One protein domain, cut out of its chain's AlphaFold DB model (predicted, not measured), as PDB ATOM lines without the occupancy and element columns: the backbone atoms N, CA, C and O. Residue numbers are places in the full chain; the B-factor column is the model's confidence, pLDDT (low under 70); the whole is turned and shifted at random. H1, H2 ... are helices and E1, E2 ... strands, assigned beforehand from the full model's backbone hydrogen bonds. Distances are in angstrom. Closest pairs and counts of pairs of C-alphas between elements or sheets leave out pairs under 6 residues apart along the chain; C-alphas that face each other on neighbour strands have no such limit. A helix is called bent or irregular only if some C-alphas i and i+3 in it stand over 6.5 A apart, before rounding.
ATOM      1  N   LYS A  19     -17.908 -17.399  38.131       86.00
ATOM      2  CA  LYS A  19     -16.963 -17.066  39.205       86.00
ATOM      3  C   LYS A  19     -16.936 -18.157  40.282       86.00
ATOM      4  O   LYS A  19     -15.862 -18.542  40.728       86.00
ATOM      5  N   ALA A  20     -18.106 -18.690  40.637       87.50
ATOM      6  CA  ALA A  20     -18.242 -19.852  41.508       87.50
ATOM      7  C   ALA A  20     -18.427 -21.115  40.652       87.50
ATOM      8  O   ALA A  20     -19.491 -21.335  40.070       87.50
ATOM      9  N   TYR A  21     -17.378 -21.933  40.551       91.69
ATOM     10  CA  TYR A  21     -17.426 -23.239  39.894       91.69
ATOM     11  C   TYR A  21     -17.139 -24.328  40.922       91.69
ATOM     12  O   TYR A  21     -16.064 -24.349  41.524       91.69
ATOM     13  N   VAL A  22     -18.110 -25.210  41.135       94.19
ATOM     14  CA  VAL A  22     -18.029 -26.302  42.107       94.19
ATOM     15  C   VAL A  22     -18.516 -27.595  41.471       94.19
ATOM     16  O   VAL A  22     -19.372 -27.586  40.589       94.19
ATOM     17  N   THR A  23     -17.984 -28.725  41.918       95.56
ATOM     18  CA  THR A  23     -18.504 -30.053  41.582       95.56
ATOM     19  C   THR A  23     -18.790 -30.794  42.873       95.56
ATOM     20  O   THR A  23     -17.930 -30.873  43.745       95.56
ATOM     21  N   CYS A  24     -19.988 -31.361  42.993       96.50
ATOM     22  CA  CYS A  24     -20.330 -32.216  44.119       96.50
ATOM     23  C   CYS A  24     -20.830 -33.575  43.618       96.50
ATOM     24  O   CYS A  24     -21.883 -33.658  42.978       96.50
ATOM     25  N   LEU A  25     -20.039 -34.614  43.881       97.31
ATOM     26  CA  LEU A  25     -20.251 -35.992  43.446       97.31
ATOM     27  C   LEU A  25     -20.700 -36.840  44.639       97.31
ATOM     28  O   LEU A  25     -19.906 -37.081  45.544       97.31
ATOM     29  N   ASP A  26     -21.953 -37.294  44.636       97.44
ATOM     30  CA  ASP A  26     -22.456 -38.265  45.615       97.44
ATOM     31  C   ASP A  26     -22.001 -39.682  45.225       97.44
ATOM     32  O   ASP A  26     -22.136 -40.082  44.068       97.44
ATOM     33  N   LEU A  27     -21.458 -40.427  46.186       97.75
ATOM     34  CA  LEU A  27     -20.932 -41.786  46.034       97.75
ATOM     35  C   LEU A  27     -21.836 -42.835  46.714       97.75
ATOM     36  O   LEU A  27     -21.410 -43.953  47.005       97.75
ATOM     37  N   GLY A  28     -23.090 -42.488  47.007       96.19
ATOM     38  CA  GLY A  28     -24.042 -43.371  47.671       96.19
ATOM     39  C   GLY A  28     -23.711 -43.537  49.152       96.19
ATOM     40  O   GLY A  28     -23.556 -42.553  49.876       96.19
ATOM     41  N   ALA A  29     -23.623 -44.781  49.625       96.88
ATOM     42  CA  ALA A  29     -23.300 -45.073  51.024       96.88
ATOM     43  C   ALA A  29     -21.863 -44.666  51.413       96.88
ATOM     44  O   ALA A  29     -21.574 -44.523  52.594       96.88
ATOM     45  N   ALA A  30     -20.978 -44.439  50.436       97.06
ATOM     46  CA  ALA A  30     -19.591 -44.026  50.666       97.06
ATOM     47  C   ALA A  30     -19.416 -42.507  50.905       97.06
ATOM     48  O   ALA A  30     -18.290 -42.014  50.937       97.06
ATOM     49  N   GLY A  31     -20.507 -41.749  51.055       97.75
ATOM     50  CA  GLY A  31     -20.465 -40.297  51.245       97.75
ATOM     51  C   GLY A  31     -20.447 -39.537  49.916       97.75
ATOM     52  O   GLY A  31     -21.105 -39.938  48.960       97.75
ATOM     53  N   ALA A  32     -19.723 -38.418  49.854       98.44
ATOM     54  CA  ALA A  32     -19.588 -37.608  48.643       98.44
ATOM     55  C   ALA A  32     -18.234 -36.880  48.583       98.44
ATOM     56  O   ALA A  32     -17.475 -36.863  49.552       98.44
ATOM     57  N   LEU A  33     -17.953 -36.241  47.448       98.06
ATOM     58  CA  LEU A  33     -16.811 -35.358  47.224       98.06
ATOM     59  C   LEU A  33     -17.310 -33.983  46.783       98.06
ATOM     60  O   LEU A  33     -18.118 -33.893  45.860       98.06
ATOM     61  N   PHE A  34     -16.805 -32.918  47.396       97.69
ATOM     62  CA  PHE A  34     -17.019 -31.545  46.954       97.69
ATOM     63  C   PHE A  34     -15.688 -30.925  46.532       97.69
ATOM     64  O   PHE A  34     -14.710 -30.943  47.290       97.69
ATOM     65  N   THR A  35     -15.667 -30.347  45.336       97.50
ATOM     66  CA  THR A  35     -14.508 -29.657  44.784       97.50
ATOM     67  C   THR A  35     -14.857 -28.267  44.277       97.50
ATOM     68  O   THR A  35     -16.003 -27.988  43.915       97.50
ATOM     69  N   ARG A  36     -13.843 -27.404  44.223       95.06
ATOM     70  CA  ARG A  36     -13.950 -26.023  43.761       95.06
ATOM     71  C   ARG A  36     -12.912 -25.688  42.706       95.06
ATOM     72  O   ARG A  36     -11.780 -26.171  42.735       95.06
ATOM     73  N   GLY A  37     -13.306 -24.788  41.815       93.75
ATOM     74  CA  GLY A  37     -12.460 -24.248  40.769       93.75
ATOM     75  C   GLY A  37     -12.302 -25.215  39.606       93.75
ATOM     76  O   GLY A  37     -12.651 -26.396  39.676       93.75
ATOM     77  N   TRP A  38     -11.790 -24.687  38.501       92.44
ATOM     78  CA  TRP A  38     -11.581 -25.455  37.273       92.44
ATOM     79  C   TRP A  38     -10.583 -26.605  37.474       92.44
ATOM     80  O   TRP A  38     -10.768 -27.686  36.909       92.44
ATOM     81  N   ASP A  39      -9.625 -26.415  38.384       94.62
ATOM     82  CA  ASP A  39      -8.652 -27.426  38.817       94.62
ATOM     83  C   ASP A  39      -9.220 -28.448  39.818       94.62
ATOM     84  O   ASP A  39      -8.538 -29.404  40.174       94.62
ATOM     85  N   ARG A  40     -10.477 -28.282  40.260       94.69
ATOM     86  CA  ARG A  40     -11.202 -29.219  41.137       94.69
ATOM     87  C   ARG A  40     -10.473 -29.512  42.452       94.69
ATOM     88  O   ARG A  40     -10.351 -30.666  42.864       94.69
ATOM     89  N   LYS A  41     -10.049 -28.469  43.161       97.12
ATOM     90  CA  LYS A  41      -9.491 -28.609  44.510       97.12
ATOM     91  C   LYS A  41     -10.528 -29.244  45.438       97.12
ATOM     92  O   LYS A  41     -11.640 -28.735  45.535       97.12
ATOM     93  N   VAL A  42     -10.169 -30.331  46.120       97.62
ATOM     94  CA  VAL A  42     -11.036 -30.977  47.119       97.62
ATOM     95  C   VAL A  42     -11.154 -30.085  48.352       97.62
ATOM     96  O   VAL A  42     -10.140 -29.707  48.936       97.62
ATOM     97  N   GLU A  43     -12.386 -29.773  48.754       97.00
ATOM     98  CA  GLU A  43     -12.661 -28.966  49.953       97.00
ATOM     99  C   GLU A  43     -13.474 -29.729  51.003       97.00
ATOM    100  O   GLU A  43     -13.299 -29.483  52.194       97.00
ATOM    101  N   MET A  44     -14.332 -30.675  50.598       98.00
ATOM    102  CA  MET A  44     -15.103 -31.510  51.529       98.00
ATOM    103  C   MET A  44     -15.231 -32.945  51.016       98.00
ATOM    104  O   MET A  44     -15.295 -33.185  49.809       98.00
ATOM    105  N   VAL A  45     -15.315 -33.898  51.945       98.38
ATOM    106  CA  VAL A  45     -15.482 -35.334  51.671       98.38
ATOM    107  C   VAL A  45     -16.503 -35.960  52.626       98.38
ATOM    108  O   VAL A  45     -16.872 -35.354  53.636       98.38
ATOM    109  N   GLY A  46     -16.939 -37.182  52.324       98.25
ATOM    110  CA  GLY A  46     -17.762 -38.001  53.213       98.25
ATOM    111  C   GLY A  46     -19.153 -37.414  53.460       98.25
ATOM    112  O   GLY A  46     -19.764 -36.831  52.560       98.25
ATOM    113  N   ASP A  47     -19.652 -37.566  54.685       98.25
ATOM    114  CA  ASP A  47     -21.010 -37.162  55.071       98.25
ATOM    115  C   ASP A  47     -21.238 -35.654  54.985       98.25
ATOM    116  O   ASP A  47     -22.334 -35.211  54.641       98.25
ATOM    117  N   MET A  48     -20.198 -34.853  55.236       97.69
ATOM    118  CA  MET A  48     -20.287 -33.398  55.121       97.69
ATOM    119  C   MET A  48     -20.556 -32.985  53.673       97.69
ATOM    120  O   MET A  48     -21.517 -32.266  53.409       97.69
ATOM    121  N   ALA A  49     -19.779 -33.515  52.723       97.81
ATOM    122  CA  ALA A  49     -20.020 -33.271  51.305       97.81
ATOM    123  C   ALA A  49     -21.395 -33.801  50.861       97.81
ATOM    124  O   ALA A  49     -22.064 -33.172  50.042       97.81
ATOM    125  N   LYS A  50     -21.850 -34.932  51.421       98.12
ATOM    126  CA  LYS A  50     -23.153 -35.523  51.089       98.12
ATOM    127  C   LYS A  50     -24.306 -34.651  51.589       98.12
ATOM    128  O   LYS A  50     -25.261 -34.409  50.854       98.12
ATOM    129  N   LYS A  51     -24.187 -34.101  52.800       97.69
ATOM    130  CA  LYS A  51     -25.131 -33.114  53.332       97.69
ATOM    131  C   LYS A  51     -25.172 -31.866  52.449       97.69
ATOM    132  O   LYS A  51     -26.258 -31.462  52.042       97.69
ATOM    133  N   THR A  52     -24.014 -31.319  52.071       96.31
ATOM    134  CA  THR A  52     -23.946 -30.183  51.138       96.31
ATOM    135  C   THR A  52     -24.596 -30.517  49.796       96.31
ATOM    136  O   THR A  52     -25.325 -29.692  49.252       96.31
ATOM    137  N   LYS A  53     -24.415 -31.733  49.263       96.38
ATOM    138  CA  LYS A  53     -25.081 -32.154  48.023       96.38
ATOM    139  C   LYS A  53     -26.604 -32.120  48.143       96.38
ATOM    140  O   LYS A  53     -27.278 -31.659  47.218       96.38
ATOM    141  N   HIS A  54     -27.144 -32.598  49.262       96.69
ATOM    142  CA  HIS A  54     -28.577 -32.525  49.526       96.69
ATOM    143  C   HIS A  54     -29.057 -31.073  49.611       96.69
ATOM    144  O   HIS A  54     -30.059 -30.744  48.980       96.69
ATOM    145  N   GLU A  55     -28.333 -30.192  50.305       95.88
ATOM    146  CA  GLU A  55     -28.661 -28.759  50.390       95.88
ATOM    147  C   GLU A  55     -28.627 -28.078  49.018       95.88
ATOM    148  O   GLU A  55     -29.571 -27.368  48.671       95.88
ATOM    149  N   ILE A  56     -27.611 -28.360  48.192       93.31
ATOM    150  CA  ILE A  56     -27.539 -27.871  46.810       93.31
ATOM    151  C   ILE A  56     -28.830 -28.243  46.078       93.31
ATOM    152  O   ILE A  56     -29.543 -27.364  45.604       93.31
ATOM    153  N   ASN A  57     -29.158 -29.536  46.039       94.25
ATOM    154  CA  ASN A  57     -30.261 -30.066  45.237       94.25
ATOM    155  C   ASN A  57     -31.657 -29.654  45.729       94.25
ATOM    156  O   ASN A  57     -32.589 -29.631  44.929       94.25
ATOM    157  N   THR A  58     -31.820 -29.402  47.028       93.81
ATOM    158  CA  THR A  58     -33.143 -29.189  47.643       93.81
ATOM    159  C   THR A  58     -33.396 -27.749  48.066       93.81
ATOM    160  O   THR A  58     -34.551 -27.376  48.254       93.81
ATOM    161  N   VAL A  59     -32.344 -26.937  48.194       91.38
ATOM    162  CA  VAL A  59     -32.437 -25.557  48.677       91.38
ATOM    163  C   VAL A  59     -31.774 -24.589  47.704       91.38
ATOM    164  O   VAL A  59     -32.431 -23.658  47.257       91.38
ATOM    165  N   TRP A  60     -30.497 -24.783  47.355       89.62
ATOM    166  CA  TRP A  60     -29.732 -23.729  46.667       89.62
ATOM    167  C   TRP A  60     -30.096 -23.582  45.190       89.62
ATOM    168  O   TRP A  60     -30.195 -22.462  44.700       89.62
ATOM    169  N   ILE A  61     -30.280 -24.700  44.482       87.38
ATOM    170  CA  ILE A  61     -30.655 -24.697  43.058       87.38
ATOM    171  C   ILE A  61     -32.139 -24.994  42.836       87.38
ATOM    172  O   ILE A  61     -32.580 -25.106  41.691       87.38
ATOM    173  N   TYR A  62     -32.908 -25.165  43.915       90.31
ATOM    174  CA  TYR A  62     -34.339 -25.387  43.788       90.31
ATOM    175  C   TYR A  62     -35.015 -24.074  43.372       90.31
ATOM    176  O   TYR A  62     -34.678 -23.022  43.922       90.31
ATOM    177  N   PRO A  63     -35.956 -24.097  42.412       88.31
ATOM    178  CA  PRO A  63     -36.648 -22.885  42.004       88.31
ATOM    179  C   PRO A  63     -37.304 -22.180  43.200       88.31
ATOM    180  O   PRO A  63     -37.824 -22.853  44.098       88.31
ATOM    181  N   PRO A  64     -37.334 -20.836  43.222       89.31
ATOM    182  CA  PRO A  64     -38.101 -20.118  44.228       89.31
ATOM    183  C   PRO A  64     -39.584 -20.499  44.133       89.31
ATOM    184  O   PRO A  64     -40.052 -21.066  43.140       89.31
ATOM    185  N   ARG A  65     -40.358 -20.143  45.166       90.81
ATOM    186  CA  ARG A  65     -41.823 -20.251  45.105       90.81
ATOM    187  C   ARG A  65     -42.340 -19.561  43.840       90.81
ATOM    188  O   ARG A  65     -41.758 -18.571  43.402       90.81
ATOM    189  N   ALA A  66     -43.448 -20.064  43.294       91.69
ATOM    190  CA  ALA A  66     -44.118 -19.526  42.105       91.69
ATOM    191  C   ALA A  66     -44.808 -18.174  42.392       91.69
ATOM    192  O   ALA A  66     -46.015 -18.010  42.240       91.69
ATOM    193  N   GLU A  67     -44.023 -17.214  42.857       96.31
ATOM    194  CA  GLU A  67     -44.398 -15.875  43.273       96.31
ATOM    195  C   GLU A  67     -43.628 -14.920  42.356       96.31
ATOM    196  O   GLU A  67     -42.408 -15.027  42.205       96.31
ATOM    197  N   ARG A  68     -44.360 -14.064  41.633       94.56
ATOM    198  CA  ARG A  68     -43.836 -13.375  40.443       94.56
ATOM    199  C   ARG A  68     -42.586 -12.554  40.749       94.56
ATOM    200  O   ARG A  68     -41.651 -12.556  39.953       94.56
ATOM    201  N   VAL A  69     -42.589 -11.836  41.870       94.31
ATOM    202  CA  VAL A  69     -41.483 -10.951  42.249       94.31
ATOM    203  C   VAL A  69     -40.247 -11.779  42.587       94.31
ATOM    204  O   VAL A  69     -39.180 -11.524  42.028       94.31
ATOM    205  N   ALA A  70     -40.397 -12.814  43.420       91.25
ATOM    206  CA  ALA A  70     -39.298 -13.704  43.785       91.25
ATOM    207  C   ALA A  70     -38.697 -14.435  42.570       91.25
ATOM    208  O   ALA A  70     -37.475 -14.496  42.426       91.25
ATOM    209  N   ALA A  71     -39.541 -14.951  41.673       90.81
ATOM    210  CA  ALA A  71     -39.094 -15.665  40.481       90.81
ATOM    211  C   ALA A  71     -38.306 -14.767  39.514       90.81
ATOM    212  O   ALA A  71     -37.275 -15.187  38.992       90.81
ATOM    213  N   LEU A  72     -38.760 -13.526  39.295       90.62
ATOM    214  CA  LEU A  72     -38.063 -12.577  38.425       90.62
ATOM    215  C   LEU A  72     -36.736 -12.106  39.029       90.62
ATOM    216  O   LEU A  72     -35.751 -12.008  38.304       90.62
ATOM    217  N   ALA A  73     -36.685 -11.862  40.342       90.06
ATOM    218  CA  ALA A  73     -35.448 -11.470  41.019       90.06
ATOM    219  C   ALA A  73     -34.382 -12.584  40.993       90.06
ATOM    220  O   ALA A  73     -33.197 -12.307  40.827       90.06
ATOM    221  N   ALA A  74     -34.794 -13.851  41.112       89.00
ATOM    222  CA  ALA A  74     -33.889 -14.999  41.035       89.00
ATOM    223  C   ALA A  74     -33.333 -15.260  39.619       89.00
ATOM    224  O   ALA A  74     -32.373 -16.008  39.472       89.00
ATOM    225  N   ALA A  75     -33.932 -14.668  38.581       89.56
ATOM    226  CA  ALA A  75     -33.529 -14.860  37.189       89.56
ATOM    227  C   ALA A  75     -32.456 -13.864  36.700       89.56
ATOM    228  O   ALA A  75     -32.064 -13.935  35.532       89.56
TER     229      ALA A  75
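Overview. This is residues 19 to 75 of the 83 residues of the protein "NAD(P)/FAD-dependent oxidoreductase" of Tardiphaga robiniae (UniProt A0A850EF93). What is the shape? A small antiparallel sheet, E1 to E3, is one end; H1 packs across one face and reaches away, and an extended link leads to short H2, far from the sheet. What makes it up? The printed part has 57 residues, with three named strands and two named helices in the order E1, E2, E3, H1, H2 along the chain; the class is mixed, helices and strands, with H1 and the sheet as two layers. How does it spread? It is loose, with a radius of gyration of the C-alphas of 13.9 A, and only just flat, spanning 40 by 27 by 12 A.

Along the chain. Where are the strands? E1 is residues 22 to 26, 13.2 A, from C-alpha 22 at (-18.029, -26.302, 42.107); E2 is 32 to 36, 13.8 A; E3 is 41 to 45, 11.5 A. Where are the helices? H1 is residues 46 to 60, 19.7 A, only just irregular, with C-alphas 57 and 60 6.52 A apart. H2 is residues 68 to 74, 10.1 A, ending at C-alpha 74 (-33.889, -14.999, 41.035).

Arrangement. How do the strands pair? They form a meander, each the antiparallel neighbour of the one before, in two hairpins. N 23 and O 35 of E1 and E2, and N 34 and O 44 of E2 and E3, are within hydrogen-bond range, each 2.9 A. Where is H1? It is on the sheet, 8.5 A high, over E1 and E2, across the strands at 65 degrees to E1 on the local plane; its closest C-alphas to E2 are Lys 50 and Ala 32, 4.8 A. It rises 39.7 degrees, only just short of standing up from the sheet. And H2? It is apart from H1 and the strands. In both helices every O i to N i+4 pair is within range.

Size, cuts and confidence. How large is it? The C-alphas farthest apart, Ala 30 and Val 69, are 40.5 A apart, and residues 65 to 70, of which 68 to 70 belong to H2, stand free. Is anything cut or doubtful? The printed part has no cut or long link, and no printed residue is under 70 in pLDDT.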